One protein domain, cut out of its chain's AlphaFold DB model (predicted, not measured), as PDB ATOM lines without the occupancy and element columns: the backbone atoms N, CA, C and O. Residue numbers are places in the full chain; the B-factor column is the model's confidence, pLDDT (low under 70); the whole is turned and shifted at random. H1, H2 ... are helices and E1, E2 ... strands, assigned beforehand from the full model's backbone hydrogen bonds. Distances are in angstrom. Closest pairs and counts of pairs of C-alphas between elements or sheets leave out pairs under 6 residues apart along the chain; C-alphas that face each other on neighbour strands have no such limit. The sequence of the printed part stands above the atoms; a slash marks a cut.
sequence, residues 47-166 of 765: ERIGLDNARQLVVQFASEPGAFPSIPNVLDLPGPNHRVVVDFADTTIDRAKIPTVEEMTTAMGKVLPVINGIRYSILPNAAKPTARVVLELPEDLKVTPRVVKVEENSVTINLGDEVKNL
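AT A GLANCE: This is residues 47 to 166 of the 765 residues of the protein "Tetratricopeptide repeat protein" of Candidatus Melainabacteria bacterium (UniProt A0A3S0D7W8). Two antiparallel sheets of four strands lie face to face as a loose sandwich: at one side their edge strands E3 and E7 come near each other, and at the other side the helix H1 fills the gap between the edge strands E1 and E5. The small helix H2 sits at one end, just after E8. The printed part has 120 residues, with eight named strands and two named helices in the order E1 E2 E3 E4 H1 E5 E6 E7 E8 H2; the sheets run E1 - E2 - E8 - E7 and E3 - E4 - E6 - E5. The class is mixed, helices and strands. The whole is compact, with a radius of gyration of the C-alphas of 13.8 A and spans of 39 by 28 by 24 A.

IN THESE COORDINATES: E1 is residues 47 to 51, beginning at C-alpha 47 (94.256, 143.454, 146.891), and E2 is residues 57 to 61. E3 is residues 73 to 77, and E4, residues 83 to 88, is 16.3 A long. H1, residues 101 to 109, is 11.9 A long. E5, residues 117 to 123, spans 19.3 A, and E6, residues 130 to 136, spans 20.1 A, ending at (113.222, 150.818, 146.521). E7 is residues 146 to 151, 15.1 A long, E8 residues 154 to 158, and H2 residues 161 to 165, ending at (111.295, 155.504, 163.679).

HOW THE PARTS SIT: E1 and E2 form a hairpin, with N 50 and O 58 at 2.9 A. E2 and E8 are antiparallel at 169 degrees, with N 57 and O 157 at 2.8 A. E7 and E8 form a hairpin, with N 148 and O 156 at 2.8 A. In the other sheet, twisted with C-alphas up to 4.5 A off its best plane, E3 and E4 form a hairpin, with N 75 and O 85 at 2.9 A. E4 and E6 are antiparallel, with N 86 and O 133 at 2.9 A. E5 and E6 form a hairpin, with N 119 and O 134 at 2.8 A. E4, H1 and E5 make a split strand-helix-strand unit, two strands running the same way with E6 between them, and its crossover is right-handed. H1 is on this sheet, over E5, and the C-alphas of Thr 105 and Ile 118 are their closest, 5.6 A apart. H1 only grazes the first sheet; the closest C-alphas of E1 and H1, Gly 50 and Met 108, are 5.9 A apart. Between the sheets, the closest C-alphas of E3 and E7, Val 74 and Arg 146, are 6.7 A apart. H2 is not on either sheet. In H1 and H2 every O i to N i+4 pair is within hydrogen-bond range.

THE WHOLE: The C-alphas farthest apart, of Pro 65 and Pro 80, are 41.8 A apart. The printed part has no cut. The links E2 to E3 and E4 to H1 are long. The mean pLDDT of the printed part is 72.2; 49 residues are under 70, among them 107 to 116, 121 to 129 and 161 to 166.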
ATOM      1  N   GLU A  47      95.239 142.365 146.868       70.88
ATOM      2  CA  GLU A  47      94.256 143.454 146.891       70.88
ATOM      3  C   GLU A  47      94.912 144.779 147.295       70.88
ATOM      4  O   GLU A  47      94.555 145.843 146.788       70.88
ATOM      5  N   ARG A  48      95.894 144.734 148.206       72.56
ATOM      6  CA  ARG A  48      96.554 145.936 148.724       72.56
ATOM      7  C   ARG A  48      97.961 145.656 149.236       72.56
ATOM      8  O   ARG A  48      98.211 144.652 149.892       72.56
ATOM      9  N   ILE A  49      98.860 146.613 149.021       71.44
ATOM     10  CA  ILE A  49     100.151 146.704 149.713       71.44
ATOM     11  C   ILE A  49     100.160 148.014 150.507       71.44
ATOM     12  O   ILE A  49      99.700 149.052 150.023       71.44
ATOM     13  N   GLY A  50     100.609 147.964 151.759       71.00
ATOM     14  CA  GLY A  50     100.584 149.102 152.675       71.00
ATOM     15  C   GLY A  50     101.382 148.848 153.950       71.00
ATOM     16  O   GLY A  50     102.283 148.016 153.967       71.00
ATOM     17  N   LEU A  51     101.056 149.574 155.020       71.62
ATOM     18  CA  LEU A  51     101.693 149.448 156.335       71.62
ATOM     19  C   LEU A  51     100.625 149.315 157.424       71.62
ATOM     20  O   LEU A  51      99.556 149.921 157.311       71.62
ATOM     21  N   ASP A  52     100.928 148.557 158.475       73.62
ATOM     22  CA  ASP A  52     100.097 148.478 159.678       73.62
ATOM     23  C   ASP A  52     100.350 149.644 160.658       73.62
ATOM     24  O   ASP A  52     101.204 150.515 160.459       73.62
ATOM     25  N   ASN A  53      99.613 149.636 161.772       67.44
ATOM     26  CA  ASN A  53      99.761 150.605 162.865       67.44
ATOM     27  C   ASN A  53     101.134 150.536 163.570       67.44
ATOM     28  O   ASN A  53     101.488 151.463 164.296       67.44
ATOM     29  N   ALA A  54     101.904 149.461 163.369       67.38
ATOM     30  CA  ALA A  54     103.266 149.272 163.868       67.38
ATOM     31  C   ALA A  54     104.343 149.572 162.800       67.38
ATOM     32  O   ALA A  54     105.526 149.308 163.034       67.38
ATOM     33  N   ARG A  55     103.946 150.143 161.648       69.56
ATOM     34  CA  ARG A  55     104.801 150.486 160.496       69.56
ATOM     35  C   ARG A  55     105.527 149.283 159.881       69.56
ATOM     36  O   ARG A  55     106.607 149.426 159.312       69.56
ATOM     37  N   GLN A  56     104.922 148.105 159.968       81.31
ATOM     38  CA  GLN A  56     105.350 146.899 159.264       81.31
ATOM     39  C   GLN A  56     104.610 146.812 157.928       81.31
ATOM     40  O   GLN A  56     103.430 147.149 157.849       81.31
ATOM     41  N   LEU A  57     105.304 146.393 156.869       80.44
ATOM     42  CA  LEU A  57     104.733 146.239 155.534       80.44
ATOM     43  C   LEU A  57     103.673 145.136 155.572       80.44
ATOM     44  O   LEU A  57     103.981 144.014 155.962       80.44
ATOM     45  N   VAL A  58     102.451 145.428 155.136       82.94
ATOM     46  CA  VAL A  58     101.392 144.427 154.976       82.94
ATOM     47  C   VAL A  58     101.086 144.254 153.498       82.94
ATOM     48  O   VAL A  58     100.721 145.214 152.813       82.94
ATOM     49  N   VAL A  59     101.209 143.016 153.027       82.00
ATOM     50  CA  VAL A  59     100.658 142.560 151.749       82.00
ATOM     51  C   VAL A  59      99.348 141.848 152.063       82.00
ATOM     52  O   VAL A  59      99.344 140.844 152.774       82.00
ATOM     53  N   GLN A  60      98.236 142.400 151.588       80.56
ATOM     54  CA  GLN A  60      96.890 141.901 151.836       80.56
ATOM     55  C   GLN A  60      96.308 141.299 150.557       80.56
ATOM     56  O   GLN A  60      96.378 141.894 149.477       80.56
ATOM     57  N   PHE A  61      95.737 140.109 150.701       79.31
ATOM     58  CA  PHE A  61      95.147 139.316 149.631       79.31
ATOM     59  C   PHE A  61      93.621 139.409 149.694       79.31
ATOM     60  O   PHE A  61      93.052 139.646 150.763       79.31
ATOM     61  N   ALA A  62      92.961 139.247 148.547       70.81
ATOM     62  CA  ALA A  62      91.506 139.334 148.475       70.81
ATOM     63  C   ALA A  62      90.839 138.214 149.285       70.81
ATOM     64  O   ALA A  62      91.215 137.051 149.161       70.81
ATOM     65  N   SER A  63      89.833 138.583 150.082       58.44
ATOM     66  CA  SER A  63      89.282 137.732 151.148       58.44
ATOM     67  C   SER A  63      88.619 136.440 150.648       58.44
ATOM     68  O   SER A  63      87.455 136.439 150.244       58.44
ATOM     69  N   GLU A  64      89.339 135.325 150.760       61.09
ATOM     70  CA  GLU A  64      88.865 133.958 150.506       61.09
ATOM     71  C   GLU A  64      88.962 133.143 151.819       61.09
ATOM     72  O   GLU A  64      90.046 133.058 152.402       61.09
ATOM     73  N   PRO A  65      87.865 132.551 152.338       56.00
ATOM     74  CA  PRO A  65      87.912 131.780 153.585       56.00
ATOM     75  C   PRO A  65      88.842 130.559 153.494       56.00
ATOM     76  O   PRO A  65      88.711 129.734 152.589       56.00
ATOM     77  N   GLY A  66      89.756 130.426 154.456       57.06
ATOM     78  CA  GLY A  66      90.744 129.348 154.559       57.06
ATOM     79  C   GLY A  66      91.964 129.460 153.635       57.06
ATOM     80  O   GLY A  66      92.758 128.519 153.582       57.06
ATOM     81  N   ALA A  67      92.138 130.561 152.899       59.81
ATOM     82  CA  ALA A  67      93.097 130.652 151.794       59.81
ATOM     83  C   ALA A  67      94.430 131.337 152.170       59.81
ATOM     84  O   ALA A  67      94.783 132.396 151.658       59.81
ATOM     85  N   PHE A  68      95.201 130.697 153.051       66.00
ATOM     86  CA  PHE A  68      96.482 131.225 153.535       66.00
ATOM     87  C   PHE A  68      97.526 131.409 152.405       66.00
ATOM     88  O   PHE A  68      97.833 130.439 151.703       66.00
ATOM     89  N   PRO A  69      98.137 132.602 152.253       71.81
ATOM     90  CA  PRO A  69      99.274 132.803 151.358       71.81
ATOM     91  C   PRO A  69     100.531 132.092 151.884       71.81
ATOM     92  O   PRO A  69     100.722 131.915 153.090       71.81
ATOM     93  N   SER A  70     101.429 131.707 150.976       73.62
ATOM     94  CA  SER A  70     102.721 131.108 151.330       73.62
ATOM     95  C   SER A  70     103.609 132.100 152.084       73.62
ATOM     96  O   SER A  70     103.623 133.284 151.744       73.62
ATOM     97  N   ILE A  71     104.435 131.616 153.020       77.31
ATOM     98  CA  ILE A  71     105.512 132.424 153.619       77.31
ATOM     99  C   ILE A  71     106.415 132.926 152.475       77.31
ATOM    100  O   ILE A  71     107.011 132.090 151.793       77.31
ATOM    101  N   PRO A  72     106.516 134.242 152.214       82.12
ATOM    102  CA  PRO A  72     107.326 134.730 151.112       82.12
ATOM    103  C   PRO A  72     108.812 134.625 151.440       82.12
ATOM    104  O   PRO A  72     109.228 134.810 152.588       82.12
ATOM    105  N   ASN A  73     109.624 134.419 150.407       80.81
ATOM    106  CA  ASN A  73     111.054 134.652 150.518       80.81
ATOM    107  C   ASN A  73     111.293 136.169 150.557       80.81
ATOM    108  O   ASN A  73     110.772 136.899 149.711       80.81
ATOM    109  N   VAL A  74     112.056 136.644 151.538       84.00
ATOM    110  CA  VAL A  74     112.339 138.069 151.731       84.00
ATOM    111  C   VAL A  74     113.846 138.266 151.693       84.00
ATOM    112  O   VAL A  74     114.568 137.730 152.532       84.00
ATOM    113  N   LEU A  75     114.310 139.017 150.697       81.12
ATOM    114  CA  LEU A  75     115.722 139.256 150.426       81.12
ATOM    115  C   LEU A  75     116.031 140.747 150.522       81.12
ATOM    116  O   LEU A  75     115.289 141.585 150.009       81.12
ATOM    117  N   ASP A  76     117.154 141.044 151.160       82.81
ATOM    118  CA  ASP A  76     117.720 142.379 151.265       82.81
ATOM    119  C   ASP A  76     118.867 142.543 150.259       82.81
ATOM    120  O   ASP A  76     119.703 141.645 150.127       82.81
ATOM    121  N   LEU A  77     118.887 143.658 149.530       78.81
ATOM    122  CA  LEU A  77     119.862 143.968 148.481       78.81
ATOM    123  C   LEU A  77     120.456 145.370 148.723       78.81
ATOM    124  O   LEU A  77     120.019 146.339 148.087       78.81
ATOM    125  N   PRO A  78     121.432 145.503 149.641       69.69
ATOM    126  CA  PRO A  78     122.155 146.750 149.869       69.69
ATOM    127  C   PRO A  78     123.069 147.095 148.684       69.69
ATOM    128  O   PRO A  78     123.649 146.217 148.046       69.69
ATOM    129  N   GLY A  79     123.213 148.389 148.401       67.12
ATOM    130  CA  GLY A  79     123.995 148.915 147.278       67.12
ATOM    131  C   GLY A  79     123.397 150.218 146.733       67.12
ATOM    132  O   GLY A  79     122.432 150.722 147.310       67.12
ATOM    133  N   PRO A  80     123.889 150.739 145.589       56.31
ATOM    134  CA  PRO A  80     123.493 152.045 145.036       56.31
ATOM    135  C   PRO A  80     122.049 152.109 144.498       56.31
ATOM    136  O   PRO A  80     121.662 153.029 143.789       56.31
ATOM    137  N   ASN A  81     121.257 151.063 144.723       62.00
ATOM    138  CA  ASN A  81     119.830 150.957 144.433       62.00
ATOM    139  C   ASN A  81     119.237 150.038 145.519       62.00
ATOM    140  O   ASN A  81     118.839 148.909 145.223       62.00
ATOM    141  N   HIS A  82     119.277 150.472 146.782       78.81
ATOM    142  CA  HIS A  82     118.919 149.643 147.937       78.81
ATOM    143  C   HIS A  82     117.492 149.090 147.805       78.81
ATOM    144  O   HIS A  82     116.532 149.848 147.636       78.81
ATOM    145  N   ARG A  83     117.345 147.759 147.821       85.44
ATOM    146  CA  ARG A  83     116.086 147.079 147.485       85.44
ATOM    147  C   ARG A  83     115.731 145.972 148.464       85.44
ATOM    148  O   ARG A  83     116.507 145.045 148.658       85.44
ATOM    149  N   VAL A  84     114.493 145.990 148.955       84.31
ATOM    150  CA  VAL A  84     113.890 144.828 149.627       84.31
ATOM    151  C   VAL A  84     112.989 144.103 148.635       84.31
ATOM    152  O   VAL A  84     112.051 144.686 148.089       84.31
ATOM    153  N   VAL A  85     113.275 142.825 148.402       84.88
ATOM    154  CA  VAL A  85     112.525 141.947 147.499       84.88
ATOM    155  C   VAL A  85     111.682 140.978 148.323       84.88
ATOM    156  O   VAL A  85     112.196 140.311 149.215       84.88
ATOM    157  N   VAL A  86     110.395 140.875 147.996       85.94
ATOM    158  CA  VAL A  86     109.440 139.934 148.598       85.94
ATOM    159  C   VAL A  86     108.879 139.058 147.481       85.94
ATOM    160  O   VAL A  86     108.259 139.572 146.549       85.94
ATOM    161  N   ASP A  87     109.108 137.749 147.553       82.50
ATOM    162  CA  ASP A  87     108.744 136.785 146.511       82.50
ATOM    163  C   ASP A  87     107.769 135.726 147.047       82.50
ATOM    164  O   ASP A  87     108.079 134.975 147.975       82.50
ATOM    165  N   PHE A  88     106.575 135.676 146.460       79.38
ATOM    166  CA  PHE A  88     105.479 134.785 146.837       79.38
ATOM    167  C   PHE A  88     105.506 133.503 145.993       79.38
ATOM    168  O   PHE A  88     104.549 133.191 145.284       79.38
ATOM    169  N   ALA A  89     106.625 132.776 146.061       64.75
ATOM    170  CA  ALA A  89     106.979 131.683 145.152       64.75
ATOM    171  C   ALA A  89     105.941 130.543 145.035       64.75
ATOM    172  O   ALA A  89     105.833 129.945 143.967       64.75
ATOM    173  N   ASP A  90     105.152 130.275 146.081       66.94
ATOM    174  CA  ASP A  90     104.119 129.223 146.080       66.94
ATOM    175  C   ASP A  90     102.676 129.770 146.033       66.94
ATOM    176  O   ASP A  90     101.721 129.007 145.832       66.94
ATOM    177  N   THR A  91     102.484 131.090 146.164       68.25
ATOM    178  CA  THR A  91     101.151 131.715 146.089       68.25
ATOM    179  C   THR A  91     100.790 132.007 144.636       68.25
ATOM    180  O   THR A  91     101.476 132.751 143.938       68.25
ATOM    181  N   THR A  92      99.680 131.433 144.171       69.81
ATOM    182  CA  THR A  92      99.153 131.690 142.821       69.81
ATOM    183  C   THR A  92      98.373 132.999 142.814       69.81
ATOM    184  O   THR A  92      97.555 133.191 143.705       69.81
ATOM    185  N   ILE A  93      98.571 133.869 141.822       70.56
ATOM    186  CA  ILE A  93      98.027 135.238 141.826       70.56
ATOM    187  C   ILE A  93      97.083 135.479 140.643       70.56
ATOM    188  O   ILE A  93      97.436 135.223 139.490       70.56
ATOM    189  N   ASP A  94      95.893 136.018 140.918       68.88
ATOM    190  CA  ASP A  94      94.965 136.490 139.881       68.88
ATOM    191  C   ASP A  94      95.472 137.814 139.290       68.88
ATOM    192  O   ASP A  94      95.710 138.785 140.008       68.88
ATOM    193  N   ARG A  95      95.633 137.851 137.962       63.59
ATOM    194  CA  ARG A  95      96.148 139.017 137.233       63.59
ATOM    195  C   ARG A  95      95.128 140.153 137.100       63.59
ATOM    196  O   ARG A  95      95.530 141.272 136.809       63.59
ATOM    197  N   ALA A  96      93.834 139.881 137.279       60.88
ATOM    198  CA  ALA A  96      92.754 140.807 136.930       60.88
ATOM    199  C   ALA A  96      92.413 141.856 138.008       60.88
ATOM    200  O   ALA A  96      91.584 142.727 137.752       60.88
ATOM    201  N   LYS A  97      93.004 141.771 139.210       65.06
ATOM    202  CA  LYS A  97      92.615 142.586 140.384       65.06
ATOM    203  C   LYS A  97      93.784 143.244 141.128       65.06
ATOM    204  O   LYS A  97      93.613 143.686 142.259       65.06
ATOM    205  N   ILE A  98      94.971 143.272 140.531       66.06
ATOM    206  CA  ILE A  98      96.166 143.831 141.173       66.06
ATOM    207  C   ILE A  98      96.171 145.359 140.975       66.06
ATOM    208  O   ILE A  98      96.036 145.793 139.828       66.06
ATOM    209  N   PRO A  99      96.352 146.173 142.034       68.38
ATOM    210  CA  PRO A  99      96.496 147.624 141.911       68.38
ATOM    211  C   PRO A  99      97.662 148.033 141.006       68.38
ATOM    212  O   PRO A  99      98.668 147.325 140.899       68.38
ATOM    213  N   THR A 100      97.573 149.202 140.376       72.75
ATOM    214  CA  THR A 100      98.671 149.704 139.545       72.75
ATOM    215  C   THR A 100      99.895 150.082 140.384       72.75
ATOM    216  O   THR A 100      99.809 150.433 141.564       72.75
ATOM    217  N   VAL A 101     101.069 150.062 139.747       70.06
ATOM    218  CA  VAL A 101     102.340 150.485 140.361       70.06
ATOM    219  C   VAL A 101     102.276 151.936 140.862       70.06
ATOM    220  O   VAL A 101     102.845 152.254 141.910       70.06
ATOM    221  N   GLU A 102     101.551 152.805 140.156       72.19
ATOM    222  CA  GLU A 102     101.356 154.210 140.524       72.19
ATOM    223  C   GLU A 102     100.452 154.361 141.757       72.19
ATOM    224  O   GLU A 102     100.805 155.091 142.686       72.19
ATOM    225  N   GLU A 103      99.345 153.613 141.837       73.25
ATOM    226  CA  GLU A 103      98.481 153.572 143.025       73.25
ATOM    227  C   GLU A 103      99.222 153.022 144.249       73.25
ATOM    228  O   GLU A 103      99.150 153.616 145.326       73.25
ATOM    229  N   MET A 104      99.983 151.932 144.090       71.50
ATOM    230  CA  MET A 104     100.800 151.345 145.160       71.50
ATOM    231  C   MET A 104     101.861 152.325 145.671       71.50
ATOM    232  O   MET A 104     101.969 152.549 146.879       71.50
ATOM    233  N   THR A 105     102.615 152.946 144.762       69.94
ATOM    234  CA  THR A 105     103.659 153.921 145.115       69.94
ATOM    235  C   THR A 105     103.041 155.158 145.775       69.94
ATOM    236  O   THR A 105     103.521 155.613 146.811       69.94
ATOM    237  N   THR A 106     101.901 155.640 145.269       74.88
ATOM    238  CA  THR A 106     101.146 156.763 145.853       74.88
ATOM    239  C   THR A 106     100.557 156.429 147.228       74.88
ATOM    240  O   THR A 106     100.487 157.299 148.101       74.88
ATOM    241  N   ALA A 107     100.117 155.189 147.456       68.25
ATOM    242  CA  ALA A 107      99.610 154.737 148.748       68.25
ATOM    243  C   ALA A 107     100.730 154.616 149.793       68.25
ATOM    244  O   ALA A 107     100.538 155.018 150.941       68.25
ATOM    245  N   MET A 108     101.903 154.113 149.398       69.44
ATOM    246  CA  MET A 108     103.050 153.944 150.294       69.44
ATOM    247  C   MET A 108     103.797 155.250 150.578       69.44
ATOM    248  O   MET A 108     104.088 155.521 151.742       69.44
ATOM    249  N   GLY A 109     104.020 156.111 149.579       66.25
ATOM    250  CA  GLY A 109     104.696 157.406 149.754       66.25
ATOM    251  C   GLY A 109     103.974 158.365 150.715       66.25
ATOM    252  O   GLY A 109     104.603 159.209 151.347       66.25
ATOM    253  N   LYS A 110     102.658 158.187 150.917       65.69
ATOM    254  CA  LYS A 110     101.866 158.903 151.939       65.69
ATOM    255  C   LYS A 110     102.196 158.504 153.386       65.69
ATOM    256  O   LYS A 110     101.785 159.212 154.303       65.69
ATOM    257  N   VAL A 111     102.880 157.378 153.604       59.84
ATOM    258  CA  VAL A 111     103.095 156.771 154.934       59.84
ATOM    259  C   VAL A 111     104.584 156.538 155.229       59.84
ATOM    260  O   VAL A 111     105.032 156.795 156.347       59.84
ATOM    261  N   LEU A 112     105.355 156.127 154.218       66.81
ATOM    262  CA  LEU A 112     106.818 156.137 154.186       66.81
ATOM    263  C   LEU A 112     107.279 156.945 152.955       66.81
ATOM    264  O   LEU A 112     107.543 156.354 151.909       66.81
ATOM    265  N   PRO A 113     107.440 158.281 153.064       65.12
ATOM    266  CA  PRO A 113     107.952 159.131 151.976       65.12
ATOM    267  C   PRO A 113     109.442 158.893 151.657       65.12
ATOM    268  O   PRO A 113     110.027 159.607 150.853       65.12
ATOM    269  N   VAL A 114     110.055 157.919 152.332       65.44
ATOM    270  CA  VAL A 114     111.446 157.479 152.185       65.44
ATOM    271  C   VAL A 114     111.553 156.299 151.201       65.44
ATOM    272  O   VAL A 114     112.643 155.969 150.756       65.44
ATOM    273  N   ILE A 115     110.433 155.675 150.816       68.81
ATOM    274  CA  ILE A 115     110.402 154.693 149.723       68.81
ATOM    275  C   ILE A 115     110.475 155.455 148.395       68.81
ATOM    276  O   ILE A 115     109.545 156.180 148.041       68.81
ATOM    277  N   ASN A 116     111.573 155.266 147.660       67.56
ATOM    278  CA  ASN A 116     111.851 155.927 146.381       67.56
ATOM    279  C   ASN A 116     110.938 155.426 145.249       67.56
ATOM    280  O   ASN A 116     110.688 156.138 144.280       67.56
ATOM    281  N   GLY A 117     110.433 154.200 145.372       70.19
ATOM    282  CA  GLY A 117     109.518 153.595 144.416       70.19
ATOM    283  C   GLY A 117     109.153 152.169 144.807       70.19
ATOM    284  O   GLY A 117     109.774 151.560 145.679       70.19
ATOM    285  N   ILE A 118     108.134 151.623 144.149       75.94
ATOM    286  CA  ILE A 118     107.775 150.209 144.257       75.94
ATOM    287  C   ILE A 118     107.699 149.648 142.847       75.94
ATOM    288  O   ILE A 118     107.079 150.246 141.974       75.94
ATOM    289  N   ARG A 119     108.294 148.479 142.613       72.94
ATOM    290  CA  ARG A 119     108.006 147.673 141.426       72.94
ATOM    291  C   ARG A 119     107.265 146.413 141.825       72.94
ATOM    292  O   ARG A 119     107.545 145.789 142.845       72.94
ATOM    293  N   TYR A 120     106.327 146.039 140.975       74.00
ATOM    294  CA  TYR A 120     105.577 144.803 141.075       74.00
ATOM    295  C   TYR A 120     105.789 143.997 139.795       74.00
ATOM    296  O   TYR A 120     105.922 144.566 138.710       74.00
ATOM    297  N   SER A 121     105.872 142.674 139.896       66.69
ATOM    298  CA  SER A 121     106.062 141.798 138.739       66.69
ATOM    299  C   SER A 121     105.385 140.452 138.957       66.69
ATOM    300  O   SER A 121     105.593 139.803 139.980       66.69
ATOM    301  N   ILE A 122     104.599 140.019 137.970       68.88
ATOM    302  CA  ILE A 122     103.989 138.687 137.959       68.88
ATOM    303  C   ILE A 122     104.948 137.748 137.237       68.88
ATOM    304  O   ILE A 122     105.123 137.860 136.023       68.88
ATOM    305  N   LEU A 123     105.562 136.822 137.967       66.88
ATOM    306  CA  LEU A 123     106.477 135.847 137.388       66.88
ATOM    307  C   LEU A 123     105.658 134.738 136.691       66.88
ATOM    308  O   LEU A 123     104.776 134.134 137.313       66.88
ATOM    309  N   PRO A 124     105.883 134.471 135.391       53.84
ATOM    310  CA  PRO A 124     105.194 133.409 134.670       53.84
ATOM    311  C   PRO A 124     105.856 132.051 134.952       53.84
ATOM    312  O   PRO A 124     106.698 131.590 134.189       53.84
ATOM    313  N   ASN A 125     105.462 131.396 136.043       61.91
ATOM    314  CA  ASN A 125     105.749 129.977 136.269       61.91
ATOM    315  C   ASN A 125     104.712 129.123 135.504       61.91
ATOM    316  O   ASN A 125     103.516 129.422 135.516       61.91
ATOM    317  N   ALA A 126     105.188 128.072 134.826       44.22
ATOM    318  CA  ALA A 126     104.421 127.233 133.901       44.22
ATOM    319  C   ALA A 126     103.196 126.529 134.518       44.22
ATOM    320  O   ALA A 126     102.275 126.177 133.787       44.22
ATOM    321  N   ALA A 127     103.162 126.335 135.842       54.28
ATOM    322  CA  ALA A 127     102.009 125.759 136.539       54.28
ATOM    323  C   ALA A 127     101.058 126.819 137.126       54.28
ATOM    324  O   ALA A 127      99.845 126.616 137.164       54.28
ATOM    325  N   LYS A 128     101.609 127.926 137.642       63.81
ATOM    326  CA  LYS A 128     100.926 128.904 138.506       63.81
ATOM    327  C   LYS A 128     101.630 130.269 138.403       63.81
ATOM    328  O   LYS A 128     102.811 130.323 138.729       63.81
ATOM    329  N   PRO A 129     100.974 131.380 138.013       64.56
ATOM    330  CA  PRO A 129     101.597 132.709 138.068       64.56
ATOM    331  C   PRO A 129     101.813 133.168 139.519       64.56
ATOM    332  O   PRO A 129     100.880 133.106 140.316       64.56
ATOM    333  N   THR A 130     103.007 133.668 139.845       75.06
ATOM    334  CA  THR A 130     103.398 134.111 141.203       75.06
ATOM    335  C   THR A 130     103.740 135.606 141.229       75.06
ATOM    336  O   THR A 130     103.864 136.234 140.175       75.06
ATOM    337  N   ALA A 131     103.869 136.209 142.416       76.75
ATOM    338  CA  ALA A 131     104.165 137.638 142.578       76.75
ATOM    339  C   ALA A 131     105.550 137.903 143.173       76.75
ATOM    340  O   ALA A 131     105.924 137.306 144.182       76.75
ATOM    341  N   ARG A 132     106.235 138.913 142.632       81.25
ATOM    342  CA  ARG A 132     107.374 139.577 143.268       81.25
ATOM    343  C   ARG A 132     107.061 141.057 143.492       81.25
ATOM    344  O   ARG A 132     106.715 141.774 142.552       81.25
ATOM    345  N   VAL A 133     107.228 141.511 144.729       82.25
ATOM    346  CA  VAL A 133     107.214 142.926 145.124       82.25
ATOM    347  C   VAL A 133     108.661 143.361 145.354       82.25
ATOM    348  O   VAL A 133     109.440 142.632 145.965       82.25
ATOM    349  N   VAL A 134     109.033 144.542 144.871       82.69
ATOM    350  CA  VAL A 134     110.344 145.158 145.097       82.69
ATOM    351  C   VAL A 134     110.124 146.568 145.625       82.69
ATOM    352  O   VAL A 134     109.536 147.400 144.939       82.69
ATOM    353  N   LEU A 135     110.594 146.830 146.839       82.94
ATOM    354  CA  LEU A 135     110.618 148.156 147.450       82.94
ATOM    355  C   LEU A 135     111.975 148.798 147.163       82.94
ATOM    356  O   LEU A 135     112.997 148.161 147.407       82.94
ATOM    357  N   GLU A 136     111.992 150.038 146.680       81.69
ATOM    358  CA  GLU A 136     113.222 150.818 146.521       81.69
ATOM    359  C   GLU A 136     113.370 151.809 147.671       81.69
ATOM    360  O   GLU A 136     112.449 152.559 147.998       81.69
ATOM    361  N   LEU A 137     114.545 151.793 148.288       81.94
ATOM    362  CA  LEU A 137     114.889 152.520 149.502       81.94
ATOM    363  C   LEU A 137     116.140 153.383 149.256       81.94
ATOM    364  O   LEU A 137     116.794 153.234 148.218       81.94
ATOM    365  N   PRO A 138     116.488 154.298 150.172       77.06
ATOM    366  CA  PRO A 138     117.747 155.028 150.125       77.06
ATOM    367  C   PRO A 138     118.929 154.133 150.511       77.06
ATOM    368  O   PRO A 138     118.783 153.169 151.263       77.06
ATOM    369  N   GLU A 139     120.113 154.483 150.016       70.94
ATOM    370  CA  GLU A 139     121.360 153.740 150.244       70.94
ATOM    371  C   GLU A 139     121.826 153.772 151.712       70.94
ATOM    372  O   GLU A 139     122.488 152.845 152.171       70.94
ATOM    373  N   ASP A 140     121.472 154.827 152.452       70.56
ATOM    374  CA  ASP A 140     121.911 155.104 153.825       70.56
ATOM    375  C   ASP A 140     121.010 154.494 154.916       70.56
ATOM    376  O   ASP A 140     121.464 154.269 156.040       70.56
ATOM    377  N   LEU A 141     119.748 154.201 154.588       75.00
ATOM    378  CA  LEU A 141     118.765 153.604 155.496       75.00
ATOM    379  C   LEU A 141     119.083 152.125 155.747       75.00
ATOM    380  O   LEU A 141     119.091 151.350 154.795       75.00
ATOM    381  N   LYS A 142     119.243 151.678 157.000       74.25
ATOM    382  CA  LYS A 142     119.472 150.250 157.281       74.25
ATOM    383  C   LYS A 142     118.157 149.515 157.495       74.25
ATOM    384  O   LYS A 142     117.389 149.805 158.415       74.25
ATOM    385  N   VAL A 143     117.940 148.495 156.676       80.00
ATOM    386  CA  VAL A 143     116.834 147.546 156.816       80.00
ATOM    387  C   VAL A 143     117.338 146.190 157.296       80.00
ATOM    388  O   VAL A 143     118.522 145.880 157.260       80.00
ATOM    389  N   THR A 144     116.422 145.406 157.856       79.31
ATOM    390  CA  THR A 144     116.630 144.004 158.246       79.31
ATOM    391  C   THR A 144     115.317 143.250 158.011       79.31
ATOM    392  O   THR A 144     114.628 142.879 158.967       79.31
ATOM    393  N   PRO A 145     114.899 143.089 156.742       82.81
ATOM    394  CA  PRO A 145     113.533 142.720 156.407       82.81
ATOM    395  C   PRO A 145     113.217 141.277 156.834       82.81
ATOM    396  O   PRO A 145     113.916 140.332 156.472       82.81
ATOM    397  N   ARG A 146     112.161 141.097 157.636       81.31
ATOM    398  CA  ARG A 146     111.746 139.797 158.192       81.31
ATOM    399  C   ARG A 146     110.233 139.643 158.179       81.31
ATOM    400  O   ARG A 146     109.518 140.540 158.623       81.31
ATOM    401  N   VAL A 147     109.744 138.480 157.749       81.88
ATOM    402  CA  VAL A 147     108.338 138.089 157.937       81.88
ATOM    403  C   VAL A 147     108.063 137.968 159.439       81.88
ATOM    404  O   VAL A 147     108.780 137.263 160.148       81.88
ATOM    405  N   VAL A 148     107.044 138.676 159.926       80.56
ATOM    406  CA  VAL A 148     106.615 138.675 161.336       80.56
ATOM    407  C   VAL A 148     105.323 137.893 161.522       80.56
ATOM    408  O   VAL A 148     105.152 137.228 162.544       80.56
ATOM    409  N   LYS A 149     104.412 137.949 160.545       80.75
ATOM    410  CA  LYS A 149     103.127 137.256 160.610       80.75
ATOM    411  C   LYS A 149     102.661 136.823 159.225       80.75
ATOM    412  O   LYS A 149     102.857 137.544 158.252       80.75
ATOM    413  N   VAL A 150     102.009 135.668 159.173       78.81
ATOM    414  CA  VAL A 150     101.159 135.231 158.062       78.81
ATOM    415  C   VAL A 150      99.783 134.959 158.661       78.81
ATOM    416  O   VAL A 150      99.675 134.307 159.699       78.81
ATOM    417  N   GLU A 151      98.746 135.505 158.042       77.94
ATOM    418  CA  GLU A 151      97.342 135.335 158.413       77.94
ATOM    419  C   GLU A 151      96.547 134.821 157.211       77.94
ATOM    420  O   GLU A 151      97.036 134.804 156.086       77.94
ATOM    421  N   GLU A 152      95.287 134.463 157.443       70.81
ATOM    422  CA  GLU A 152      94.375 133.874 156.453       70.81
ATOM    423  C   GLU A 152      94.235 134.678 155.149       70.81
ATOM    424  O   GLU A 152      93.953 134.088 154.118       70.81
ATOM    425  N   ASN A 153      94.467 135.998 155.177       78.62
ATOM    426  CA  ASN A 153      94.467 136.869 153.992       78.62
ATOM    427  C   ASN A 153      95.569 137.961 154.035       78.62
ATOM    428  O   ASN A 153      95.454 138.988 153.363       78.62
ATOM    429  N   SER A 154      96.629 137.802 154.842       82.94
ATOM    430  CA  SER A 154      97.665 138.842 154.999       82.94
ATOM    431  C   SER A 154      99.069 138.278 155.258       82.94
ATOM    432  O   SER A 154      99.230 137.197 155.823       82.94
ATOM    433  N   VAL A 155     100.101 139.032 154.870       84.19
ATOM    434  CA  VAL A 155     101.487 138.809 155.303       84.19
ATOM    435  C   VAL A 155     102.089 140.120 155.798       84.19
ATOM    436  O   VAL A 155     102.120 141.109 155.067       84.19
ATOM    437  N   THR A 156     102.599 140.109 157.030       83.00
ATOM    438  CA  THR A 156     103.251 141.245 157.692       83.00
ATOM    439  C   THR A 156     104.768 141.059 157.710       83.00
ATOM    440  O   THR A 156     105.272 140.049 158.210       83.00
ATOM    441  N   ILE A 157     105.504 142.049 157.206       84.75
ATOM    442  CA  ILE A 157     106.964 142.060 157.074       84.75
ATOM    443  C   ILE A 157     107.515 143.306 157.778       84.75
ATOM    444  O   ILE A 157     107.261 144.442 157.379       84.75
ATOM    445  N   ASN A 158     108.300 143.107 158.833       82.56
ATOM    446  CA  ASN A 158     109.035 144.181 159.490       82.56
ATOM    447  C   ASN A 158     110.277 144.521 158.658       82.56
ATOM    448  O   ASN A 158     111.121 143.653 158.466       82.56
ATOM    449  N   LEU A 159     110.405 145.771 158.206       77.31
ATOM    450  CA  LEU A 159     111.558 146.235 157.424       77.31
ATOM    451  C   LEU A 159     112.775 146.612 158.291       77.31
ATOM    452  O   LEU A 159     113.877 146.700 157.769       77.31
ATOM    453  N   GLY A 160     112.608 146.815 159.600       71.94
ATOM    454  CA  GLY A 160     113.676 147.224 160.519       71.94
ATOM    455  C   GLY A 160     113.270 148.402 161.408       71.94
ATOM    456  O   GLY A 160     112.353 149.160 161.091       71.94
ATOM    457  N   ASP A 161     113.946 148.563 162.546       65.31
ATOM    458  CA  ASP A 161     113.548 149.550 163.559       65.31
ATOM    459  C   ASP A 161     113.913 150.998 163.187       65.31
ATOM    460  O   ASP A 161     113.210 151.922 163.597       65.31
ATOM    461  N   GLU A 162     114.925 151.220 162.335       65.00
ATOM    462  CA  GLU A 162     115.173 152.539 161.726       65.00
ATOM    463  C   GLU A 162     113.949 152.989 160.903       65.00
ATOM    464  O   GLU A 162     113.454 154.102 161.088       65.00
ATOM    465  N   VAL A 163     113.366 152.088 160.100       65.31
ATOM    466  CA  VAL A 163     112.173 152.366 159.275       65.31
ATOM    467  C   VAL A 163     110.953 152.728 160.130       65.31
ATOM    468  O   VAL A 163     110.216 153.662 159.806       65.31
ATOM    469  N   LYS A 164     110.755 152.041 161.265       60.22
ATOM    470  CA  LYS A 164     109.665 152.347 162.211       60.22
ATOM    471  C   LYS A 164     109.786 153.745 162.814       60.22
ATOM    472  O   LYS A 164     108.761 154.369 163.092       60.22
ATOM    473  N   ASN A 165     111.008 154.246 162.988       55.91
ATOM    474  CA  ASN A 165     111.295 155.504 163.679       55.91
ATOM    475  C   ASN A 165     111.306 156.746 162.765       55.91
ATOM    476  O   ASN A 165     111.411 157.864 163.267       55.91
ATOM    477  N   LEU A 166     111.120 156.594 161.447       58.28
ATOM    478  CA  LEU A 166     111.012 157.705 160.486       58.28
ATOM    479  C   LEU A 166     109.715 158.513 160.692       58.28
ATOM    480  O   LEU A 166     108.674 158.243 160.088       58.28
TER     481      LEU A 166